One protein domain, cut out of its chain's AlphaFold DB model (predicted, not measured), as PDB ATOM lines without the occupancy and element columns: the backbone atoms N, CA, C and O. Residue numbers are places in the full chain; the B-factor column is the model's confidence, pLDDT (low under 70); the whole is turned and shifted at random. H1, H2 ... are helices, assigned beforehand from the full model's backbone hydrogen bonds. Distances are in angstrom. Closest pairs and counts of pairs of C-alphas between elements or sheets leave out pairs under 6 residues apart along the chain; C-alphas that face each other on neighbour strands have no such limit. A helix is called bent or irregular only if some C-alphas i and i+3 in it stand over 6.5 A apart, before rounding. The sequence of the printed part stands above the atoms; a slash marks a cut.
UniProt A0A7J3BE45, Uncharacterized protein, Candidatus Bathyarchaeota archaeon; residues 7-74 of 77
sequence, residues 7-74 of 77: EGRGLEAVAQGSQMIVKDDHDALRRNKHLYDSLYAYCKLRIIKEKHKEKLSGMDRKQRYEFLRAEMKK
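What this domain is: This is residues 7 to 74 of the 77 residues of an uncharacterized protein of Candidatus Bathyarchaeota archaeon (UniProt A0A7J3BE45). A long kinked helix, H2, makes most of the length of a rod, with H1 folded back beside its first part as a helical hairpin and H4 folded back at the other end, where its last residues, 68 to 72, meet residues 41 to 49 of H2; short H3 lies at the turn between H2 and H4. The printed part has 68 residues with four named helices, H1 to H4 in order, and no named strand: all helix. It is only just loose, close to extended, with a radius of gyration of the C-alphas of 16.3 A and spans of 50 by 21 by 18 A.

Where its parts are: H1, residues 7 to 21, begins at C-alpha 7 (-43.350, -2.553, 18.596) and is 21.4 A long. H2, residues 25 to 51, is 35.6 A long; it is irregular, C-alphas 31 and 34 being 7.6 A apart, with a kink of 58 degrees near residue 32. H3, residues 53 to 57, measures 6.2 A. H4, residues 61 to 72, measures 16.4 A and ends at C-alpha 72 (-47.940, 0.065, 37.023).

How they stand to each other: H1 touches H2 with residues 18 to 19 alone, closest at the C-alphas of Ser 18 and Ala 28, 6.0 A; the hairpin has a shallow tilt of 10 degrees, opposite ways. H4 touches H2 with residues 68 to 72 alone, closest at the C-alphas of Leu 45 and Met 72, 6.8 A, at a steep tilt of 59 degrees. H3 and H4 are close but not clearly touching, the closest C-alphas, of Leu 56 and Arg 64, 6.3 A apart. H1 is apart from H3 and H4. Every O i to N i+4 pair is within hydrogen-bond range in H3 and H4, 10 of 11 in H1 and 21 of 23 in H2.

The domain as a whole: The C-alphas farthest apart, of Lys 23 and Gly 58, are 50.4 A apart. The printed part has no cut, its three links are tight, and no printed residue is under 70 in pLDDT.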
ATOM      1  N   GLU A   7     -42.037  -2.063  18.172       92.81
ATOM      2  CA  GLU A   7     -43.350  -2.553  18.596       92.81
ATOM      3  C   GLU A   7     -44.442  -2.298  17.549       92.81
ATOM      4  O   GLU A   7     -45.392  -3.071  17.459       92.81
ATOM      5  N   GLY A   8     -44.301  -1.252  16.727       93.06
ATOM      6  CA  GLY A   8     -45.249  -0.919  15.665       93.06
ATOM      7  C   GLY A   8     -45.269  -1.969  14.557       93.06
ATOM      8  O   GLY A   8     -46.344  -2.356  14.098       93.06
ATOM      9  N   ARG A   9     -44.097  -2.489  14.174       93.44
ATOM     10  CA  ARG A   9     -43.984  -3.603  13.219       93.44
ATOM     11  C   ARG A   9     -44.512  -4.912  13.797       93.44
ATOM     12  O   ARG A   9     -45.224  -5.630  13.101       93.44
ATOM     13  N   GLY A  10     -44.222  -5.192  15.069       92.69
ATOM     14  CA  GLY A  10     -44.763  -6.368  15.759       92.69
ATOM     15  C   GLY A  10     -46.292  -6.347  15.849       92.69
ATOM     16  O   GLY A  10     -46.943  -7.344  15.542       92.69
ATOM     17  N   LEU A  11     -46.870  -5.194  16.204       93.81
ATOM     18  CA  LEU A  11     -48.319  -5.004  16.259       93.81
ATOM     19  C   LEU A  11     -48.975  -5.198  14.886       93.81
ATOM     20  O   LEU A  11     -50.001  -5.864  14.794       93.81
ATOM     21  N   GLU A  12     -48.369  -4.661  13.821       93.88
ATOM     22  CA  GLU A  12     -48.865  -4.847  12.454       93.88
ATOM     23  C   GLU A  12     -48.874  -6.327  12.046       93.88
ATOM     24  O   GLU A  12     -49.885  -6.809  11.539       93.88
ATOM     25  N   ALA A  13     -47.785  -7.059  12.296       94.25
ATOM     26  CA  ALA A  13     -47.693  -8.475  11.945       94.25
ATOM     27  C   ALA A  13     -48.763  -9.318  12.660       94.25
ATOM     28  O   ALA A  13     -49.424 -10.149  12.036       94.25
ATOM     29  N   VAL A  14     -48.973  -9.067  13.957       93.50
ATOM     30  CA  VAL A  14     -50.015  -9.728  14.756       93.50
ATOM     31  C   VAL A  14     -51.410  -9.404  14.229       93.50
ATOM     32  O   VAL A  14     -52.231 -10.313  14.094       93.50
ATOM     33  N   ALA A  15     -51.685  -8.130  13.936       92.19
ATOM     34  CA  ALA A  15     -52.991  -7.691  13.462       92.19
ATOM     35  C   ALA A  15     -53.329  -8.319  12.103       92.19
ATOM     36  O   ALA A  15     -54.381  -8.942  11.969       92.19
ATOM     37  N   GLN A  16     -52.406  -8.238  11.138       93.62
ATOM     38  CA  GLN A  16     -52.586  -8.831   9.812       93.62
ATOM     39  C   GLN A  16     -52.747 -10.352   9.898       93.62
ATOM     40  O   GLN A  16     -53.701 -10.898   9.356       93.62
ATOM     41  N   GLY A  17     -51.868 -11.043  10.632       94.50
ATOM     42  CA  GLY A  17     -51.962 -12.495  10.801       94.50
ATOM     43  C   GLY A  17     -53.273 -12.929  11.457       94.50
ATOM     44  O   GLY A  17     -53.888 -13.901  11.028       94.50
ATOM     45  N   SER A  18     -53.742 -12.174  12.452       93.38
ATOM     46  CA  SER A  18     -55.012 -12.450  13.127       93.38
ATOM     47  C   SER A  18     -56.203 -12.338  12.185       93.38
ATOM     48  O   SER A  18     -57.051 -13.223  12.198       93.38
ATOM     49  N   GLN A  19     -56.249 -11.302  11.344       91.25
ATOM     50  CA  GLN A  19     -57.327 -11.125  10.365       91.25
ATOM     51  C   GLN A  19     -57.416 -12.284   9.366       91.25
ATOM     52  O   GLN A  19     -58.507 -12.612   8.915       91.25
ATOM     53  N   MET A  20     -56.296 -12.946   9.063       95.56
ATOM     54  CA  MET A  20     -56.271 -14.074   8.127       95.56
ATOM     55  C   MET A  20     -56.805 -15.390   8.715       95.56
ATOM     56  O   MET A  20     -57.116 -16.301   7.952       95.56
ATOM     57  N   ILE A  21     -56.883 -15.523  10.045       95.25
ATOM     58  CA  ILE A  21     -57.217 -16.796  10.721       95.25
ATOM     59  C   ILE A  21     -58.532 -16.757  11.509       95.25
ATOM     60  O   ILE A  21     -58.934 -17.765  12.093       95.25
ATOM     61  N   VAL A  22     -59.190 -15.602  11.568       94.69
ATOM     62  CA  VAL A  22     -60.442 -15.388  12.305       94.69
ATOM     63  C   VAL A  22     -61.594 -15.108  11.352       94.69
ATOM     64  O   VAL A  22     -61.401 -14.691  10.216       94.69
ATOM     65  N   LYS A  23     -62.817 -15.352  11.824       93.12
ATOM     66  CA  LYS A  23     -64.034 -15.185  11.018       93.12
ATOM     67  C   LYS A  23     -64.368 -13.715  10.738       93.12
ATOM     68  O   LYS A  23     -64.869 -13.394   9.667       93.12
ATOM     69  N   ASP A  24     -64.171 -12.865  11.738       92.69
ATOM     70  CA  ASP A  24     -64.546 -11.455  11.731       92.69
ATOM     71  C   ASP A  24     -63.698 -10.665  12.743       92.69
ATOM     72  O   ASP A  24     -62.995 -11.237  13.587       92.69
ATOM     73  N   ASP A  25     -63.774  -9.336  12.671       89.25
ATOM     74  CA  ASP A  25     -62.996  -8.439  13.531       89.25
ATOM     75  C   ASP A  25     -63.337  -8.593  15.022       89.25
ATOM     76  O   ASP A  25     -62.484  -8.389  15.888       89.25
ATOM     77  N   HIS A  26     -64.568  -8.992  15.350       91.69
ATOM     78  CA  HIS A  26     -64.968  -9.194  16.737       91.69
ATOM     79  C   HIS A  26     -64.277 -10.428  17.340       91.69
ATOM     80  O   HIS A  26     -63.767 -10.370  18.464       91.69
ATOM     81  N   ASP A  27     -64.196 -11.535  16.596       92.75
ATOM     82  CA  ASP A  27     -63.416 -12.708  16.999       92.75
ATOM     83  C   ASP A  27     -61.916 -12.385  17.091       92.75
ATOM     84  O   ASP A  27     -61.255 -12.798  18.051       92.75
ATOM     85  N   ALA A  28     -61.394 -11.570  16.165       91.81
ATOM     86  CA  ALA A  28     -60.017 -11.077  16.206       91.81
ATOM     87  C   ALA A  28     -59.712 -10.341  17.518       91.81
ATOM     88  O   ALA A  28     -58.731 -10.654  18.199       91.81
ATOM     89  N   LEU A  29     -60.561  -9.387  17.909       88.94
ATOM     90  CA  LEU A  29     -60.393  -8.617  19.144       88.94
ATOM     91  C   LEU A  29     -60.510  -9.498  20.386       88.94
ATOM     92  O   LEU A  29     -59.705  -9.377  21.311       88.94
ATOM     93  N   ARG A  30     -61.482 -10.416  20.407       92.19
ATOM     94  CA  ARG A  30     -61.683 -11.332  21.534       92.19
ATOM     95  C   ARG A  30     -60.460 -12.218  21.766       92.19
ATOM     96  O   ARG A  30     -60.022 -12.349  22.906       92.19
ATOM     97  N   ARG A  31     -59.904 -12.808  20.703       92.31
ATOM     98  CA  ARG A  31     -58.734 -13.700  20.791       92.31
ATOM     99  C   ARG A  31     -57.452 -12.951  21.139       92.31
ATOM    100  O   ARG A  31     -56.635 -13.467  21.894       92.31
ATOM    101  N   ASN A  32     -57.300 -11.722  20.648       92.25
ATOM    102  CA  ASN A  32     -56.090 -10.926  20.854       92.25
ATOM    103  C   ASN A  32     -56.124 -10.014  22.083       92.25
ATOM    104  O   ASN A  32     -55.130  -9.347  22.363       92.25
ATOM    105  N   LYS A  33     -57.224  -9.989  22.846       92.50
ATOM    106  CA  LYS A  33     -57.385  -9.103  24.009       92.50
ATOM    107  C   LYS A  33     -56.178  -9.144  24.951       92.50
ATOM    108  O   LYS A  33     -55.587  -8.109  25.237       92.50
ATOM    109  N   HIS A  34     -55.769 -10.341  25.374       94.25
ATOM    110  CA  HIS A  34     -54.644 -10.495  26.298       94.25
ATOM    111  C   HIS A  34     -53.305 -10.048  25.693       94.25
ATOM    112  O   HIS A  34     -52.464  -9.480  26.393       94.25
ATOM    113  N   LEU A  35     -53.108 -10.279  24.394       94.19
ATOM    114  CA  LEU A  35     -51.901  -9.877  23.678       94.19
ATOM    115  C   LEU A  35     -51.787  -8.351  23.601       94.19
ATOM    116  O   LEU A  35     -50.741  -7.796  23.935       94.19
ATOM    117  N   TYR A  36     -52.873  -7.669  23.234       92.12
ATOM    118  CA  TYR A  36     -52.909  -6.208  23.195       92.12
ATOM    119  C   TYR A  36     -52.773  -5.587  24.589       92.12
ATOM    120  O   TYR A  36     -51.984  -4.655  24.752       92.12
ATOM    121  N   ASP A  37     -53.440  -6.140  25.608       94.06
ATOM    122  CA  ASP A  37     -53.293  -5.693  27.000       94.06
ATOM    123  C   ASP A  37     -51.835  -5.835  27.483       94.06
ATOM    124  O   ASP A  37     -51.296  -4.944  28.147       94.06
ATOM    125  N   SER A  38     -51.158  -6.923  27.102       95.69
ATOM    126  CA  SER A  38     -49.749  -7.164  27.438       95.69
ATOM    127  C   SER A  38     -48.805  -6.191  26.733       95.69
ATOM    128  O   SER A  38     -47.894  -5.650  27.366       95.69
ATOM    129  N   LEU A  39     -49.035  -5.919  25.444       95.06
ATOM    130  CA  LEU A  39     -48.258  -4.936  24.688       95.06
ATOM    131  C   LEU A  39     -48.430  -3.532  25.277       95.06
ATOM    132  O   LEU A  39     -47.448  -2.819  25.492       95.06
ATOM    133  N   TYR A  40     -49.664  -3.157  25.612       92.94
ATOM    134  CA  TYR A  40     -49.952  -1.894  26.280       92.94
ATOM    135  C   TYR A  40     -49.232  -1.789  27.631       92.94
ATOM    136  O   TYR A  40     -48.568  -0.786  27.911       92.94
ATOM    137  N   ALA A  41     -49.298  -2.838  28.458       95.31
ATOM    138  CA  ALA A  41     -48.608  -2.884  29.742       95.31
ATOM    139  C   ALA A  41     -47.083  -2.752  29.588       95.31
ATOM    140  O   ALA A  41     -46.443  -2.051  30.373       95.31
ATOM    141  N   TYR A  42     -46.500  -3.368  28.559       95.38
ATOM    142  CA  TYR A  42     -45.082  -3.228  28.242       95.38
ATOM    143  C   TYR A  42     -44.712  -1.788  27.853       95.38
ATOM    144  O   TYR A  42     -43.771  -1.221  28.416       95.38
ATOM    145  N   CYS A  43     -45.480  -1.160  26.958       93.81
ATOM    146  CA  CYS A  43     -45.270   0.235  26.566       93.81
ATOM    147  C   CYS A  43     -45.376   1.180  27.772       93.81
ATOM    148  O   CYS A  43     -44.503   2.024  27.986       93.81
ATOM    149  N   LYS A  44     -46.387   0.987  28.626       94.31
ATOM    150  CA  LYS A  44     -46.538   1.726  29.887       94.31
ATOM    151  C   LYS A  44     -45.327   1.536  30.807       94.31
ATOM    152  O   LYS A  44     -44.806   2.510  31.350       94.31
ATOM    153  N   LEU A  45     -44.846   0.301  30.957       95.88
ATOM    154  CA  LEU A  45     -43.677  -0.007  31.777       95.88
ATOM    155  C   LEU A  45     -42.417   0.707  31.267       95.88
ATOM    156  O   LEU A  45     -41.625   1.178  32.082       95.88
ATOM    157  N   ARG A  46     -42.226   0.818  29.944       94.75
ATOM    158  CA  ARG A  46     -41.110   1.581  29.356       94.75
ATOM    159  C   ARG A  46     -41.157   3.056  29.757       94.75
ATOM    160  O   ARG A  46     -40.141   3.586  30.195       94.75
ATOM    161  N   ILE A  47     -42.329   3.686  29.678       94.56
ATOM    162  CA  ILE A  47     -42.517   5.095  30.064       94.56
ATOM    163  C   ILE A  47     -42.203   5.297  31.552       94.56
ATOM    164  O   ILE A  47     -41.471   6.214  31.917       94.56
ATOM    165  N   ILE A  48     -42.709   4.412  32.416       95.44
ATOM    166  CA  ILE A  48     -42.451   4.458  33.864       95.44
ATOM    167  C   ILE A  48     -40.956   4.303  34.163       95.44
ATOM    168  O   ILE A  48     -40.419   5.028  35.002       95.44
ATOM    169  N   LYS A  49     -40.274   3.380  33.476       95.56
ATOM    170  CA  LYS A  49     -38.827   3.183  33.632       95.56
ATOM    171  C   LYS A  49     -38.043   4.439  33.272       95.56
ATOM    172  O   LYS A  49     -37.151   4.803  34.029       95.56
ATOM    173  N   GLU A  50     -38.391   5.100  32.171       95.38
ATOM    174  CA  GLU A  50     -37.706   6.327  31.761       95.38
ATOM    175  C   GLU A  50     -37.966   7.468  32.754       95.38
ATOM    176  O   GLU A  50     -37.027   8.087  33.246       95.38
ATOM    177  N   LYS A  51     -39.227   7.670  33.160       95.25
ATOM    178  CA  LYS A  51     -39.620   8.709  34.129       95.25
ATOM    179  C   LYS A  51     -38.918   8.577  35.486       95.25
ATOM    180  O   LYS A  51     -38.702   9.572  36.169       95.25
ATOM    181  N   HIS A  52     -38.591   7.354  35.898       95.50
ATOM    182  CA  HIS A  52     -37.973   7.066  37.193       95.50
ATOM    183  C   HIS A  52     -36.532   6.558  37.081       95.50
ATOM    184  O   HIS A  52     -36.024   5.968  38.033       95.50
ATOM    185  N   LYS A  53     -35.859   6.785  35.949       95.81
ATOM    186  CA  LYS A  53     -34.527   6.244  35.647       95.81
ATOM    187  C   LYS A  53     -33.491   6.517  36.742       95.81
ATOM    188  O   LYS A  53     -32.791   5.597  37.160       95.81
ATOM    189  N   GLU A  54     -33.449   7.743  37.259       95.12
ATOM    190  CA  GLU A  54     -32.532   8.139  38.337       95.12
ATOM    191  C   GLU A  54     -32.814   7.370  39.630       95.12
ATOM    192  O   GLU A  54     -31.926   6.728  40.189       95.12
ATOM    193  N   LYS A  55     -34.082   7.338  40.057       93.88
ATOM    194  CA  LYS A  55     -34.526   6.609  41.252       93.88
ATOM    195  C   LYS A  55     -34.279   5.104  41.134       93.88
ATOM    196  O   LYS A  55     -33.932   4.455  42.114       93.88
ATOM    197  N   LEU A  56     -34.445   4.550  39.933       95.19
ATOM    198  CA  LEU A  56     -34.182   3.143  39.660       95.19
ATOM    199  C   LEU A  56     -32.690   2.821  39.728       95.19
ATOM    200  O   LEU A  56     -32.362   1.687  40.060       95.19
ATOM    201  N   SER A  57     -31.784   3.755  39.423       93.75
ATOM    202  CA  SER A  57     -30.339   3.484  39.341       93.75
ATOM    203  C   SER A  57     -29.746   2.961  40.660       93.75
ATOM    204  O   SER A  57     -28.970   2.009  40.623       93.75
ATOM    205  N   GLY A  58     -30.213   3.474  41.803       94.38
ATOM    206  CA  GLY A  58     -29.766   3.075  43.143       94.38
ATOM    207  C   GLY A  58     -30.500   1.885  43.773       94.38
ATOM    208  O   GLY A  58     -30.233   1.563  44.925       94.38
ATOM    209  N   MET A  59     -31.438   1.247  43.066       96.38
ATOM    210  CA  MET A  59     -32.229   0.133  43.605       96.38
ATOM    211  C   MET A  59     -31.665  -1.238  43.217       96.38
ATOM    212  O   MET A  59     -31.243  -1.451  42.075       96.38
ATOM    213  N   ASP A  60     -31.771  -2.204  44.131       96.38
ATOM    214  CA  ASP A  60     -31.532  -3.614  43.831       96.38
ATOM    215  C   ASP A  60     -32.645  -4.217  42.946       96.38
ATOM    216  O   ASP A  60     -33.681  -3.605  42.664       96.38
ATOM    217  N   ARG A  61     -32.446  -5.451  42.467       94.38
ATOM    218  CA  ARG A  61     -33.389  -6.121  41.556       94.38
ATOM    219  C   ARG A  61     -34.795  -6.283  42.150       94.38
ATOM    220  O   ARG A  61     -35.773  -6.123  41.415       94.38
ATOM    221  N   LYS A  62     -34.906  -6.626  43.435       96.94
ATOM    222  CA  LYS A  62     -36.185  -6.863  44.115       96.94
ATOM    223  C   LYS A  62     -36.908  -5.538  44.346       96.94
ATOM    224  O   LYS A  62     -38.065  -5.411  43.946       96.94
ATOM    225  N   GLN A  63     -36.197  -4.538  44.861       97.00
ATOM    226  CA  GLN A  63     -36.696  -3.175  45.044       97.00
ATOM    227  C   GLN A  63     -37.212  -2.581  43.729       97.00
ATOM    228  O   GLN A  63     -38.322  -2.050  43.679       97.00
ATOM    229  N   ARG A  64     -36.450  -2.728  42.633       96.38
ATOM    230  CA  ARG A  64     -36.873  -2.288  41.292       96.38
ATOM    231  C   ARG A  64     -38.180  -2.944  40.868       96.38
ATOM    232  O   ARG A  64     -39.071  -2.258  40.374       96.38
ATOM    233  N   TYR A  65     -38.297  -4.261  41.028       95.44
ATOM    234  CA  TYR A  65     -39.499  -4.994  40.634       95.44
ATOM    235  C   TYR A  65     -40.730  -4.549  41.432       95.44
ATOM    236  O   TYR A  65     -41.775  -4.269  40.842       95.44
ATOM    237  N   GLU A  66     -40.603  -4.438  42.754       97.06
ATOM    238  CA  GLU A  66     -41.689  -4.004  43.638       97.06
ATOM    239  C   GLU A  66     -42.132  -2.573  43.322       97.06
ATOM    240  O   GLU A  66     -43.329  -2.322  43.155       97.06
ATOM    241  N   PHE A  67     -41.173  -1.659  43.142       96.69
ATOM    242  CA  PHE A  67     -41.444  -0.277  42.760       96.69
ATOM    243  C   PHE A  67     -42.172  -0.193  41.414       96.69
ATOM    244  O   PHE A  67     -43.244   0.404  41.325       96.69
ATOM    245  N   LEU A  68     -41.644  -0.841  40.369       96.25
ATOM    246  CA  LEU A  68     -42.259  -0.823  39.040       96.25
ATOM    247  C   LEU A  68     -43.666  -1.431  39.059       96.25
ATOM    248  O   LEU A  68     -44.578  -0.889  38.437       96.25
ATOM    249  N   ARG A  69     -43.880  -2.523  39.803       95.56
ATOM    250  CA  ARG A  69     -45.203  -3.147  39.941       95.56
ATOM    251  C   ARG A  69     -46.195  -2.232  40.662       95.56
ATOM    252  O   ARG A  69     -47.373  -2.233  40.306       95.56
ATOM    253  N   ALA A  70     -45.743  -1.459  41.648       96.06
ATOM    254  CA  ALA A  70     -46.567  -0.463  42.326       96.06
ATOM    255  C   ALA A  70     -46.930   0.708  41.396       96.06
ATOM    256  O   ALA A  70     -48.102   1.076  41.317       96.06
ATOM    257  N   GLU A  71     -45.971   1.245  40.634       95.44
ATOM    258  CA  GLU A  71     -46.230   2.316  39.658       95.44
ATOM    259  C   GLU A  71     -47.176   1.864  38.534       95.44
ATOM    260  O   GLU A  71     -48.070   2.608  38.139       95.44
ATOM    261  N   MET A  72     -47.057   0.618  38.061       94.88
ATOM    262  CA  MET A  72     -47.940   0.065  37.023       94.88
ATOM    263  C   MET A  72     -49.424   0.058  37.416       94.88
ATOM    264  O   MET A  72     -50.280   0.172  36.532       94.88
ATOM    265  N   LYS A  73     -49.741  -0.045  38.716       92.75
ATOM    266  CA  LYS A  73     -51.119  -0.005  39.237       92.75
ATOM    267  C   LYS A  73     -51.713   1.404  39.270       92.75
ATOM    268  O   LYS A  73     -52.928   1.540  39.372       92.75
ATOM    269  N   LYS A  74     -50.888   2.449  39.188       90.81
ATOM    270  CA  LYS A  74     -51.375   3.830  39.154       90.81
ATOM    271  C   LYS A  74     -51.935   4.151  37.763       90.81
ATOM    272  O   LYS A  74     -51.400   3.654  36.763       90.81
TER     273      LYS A  74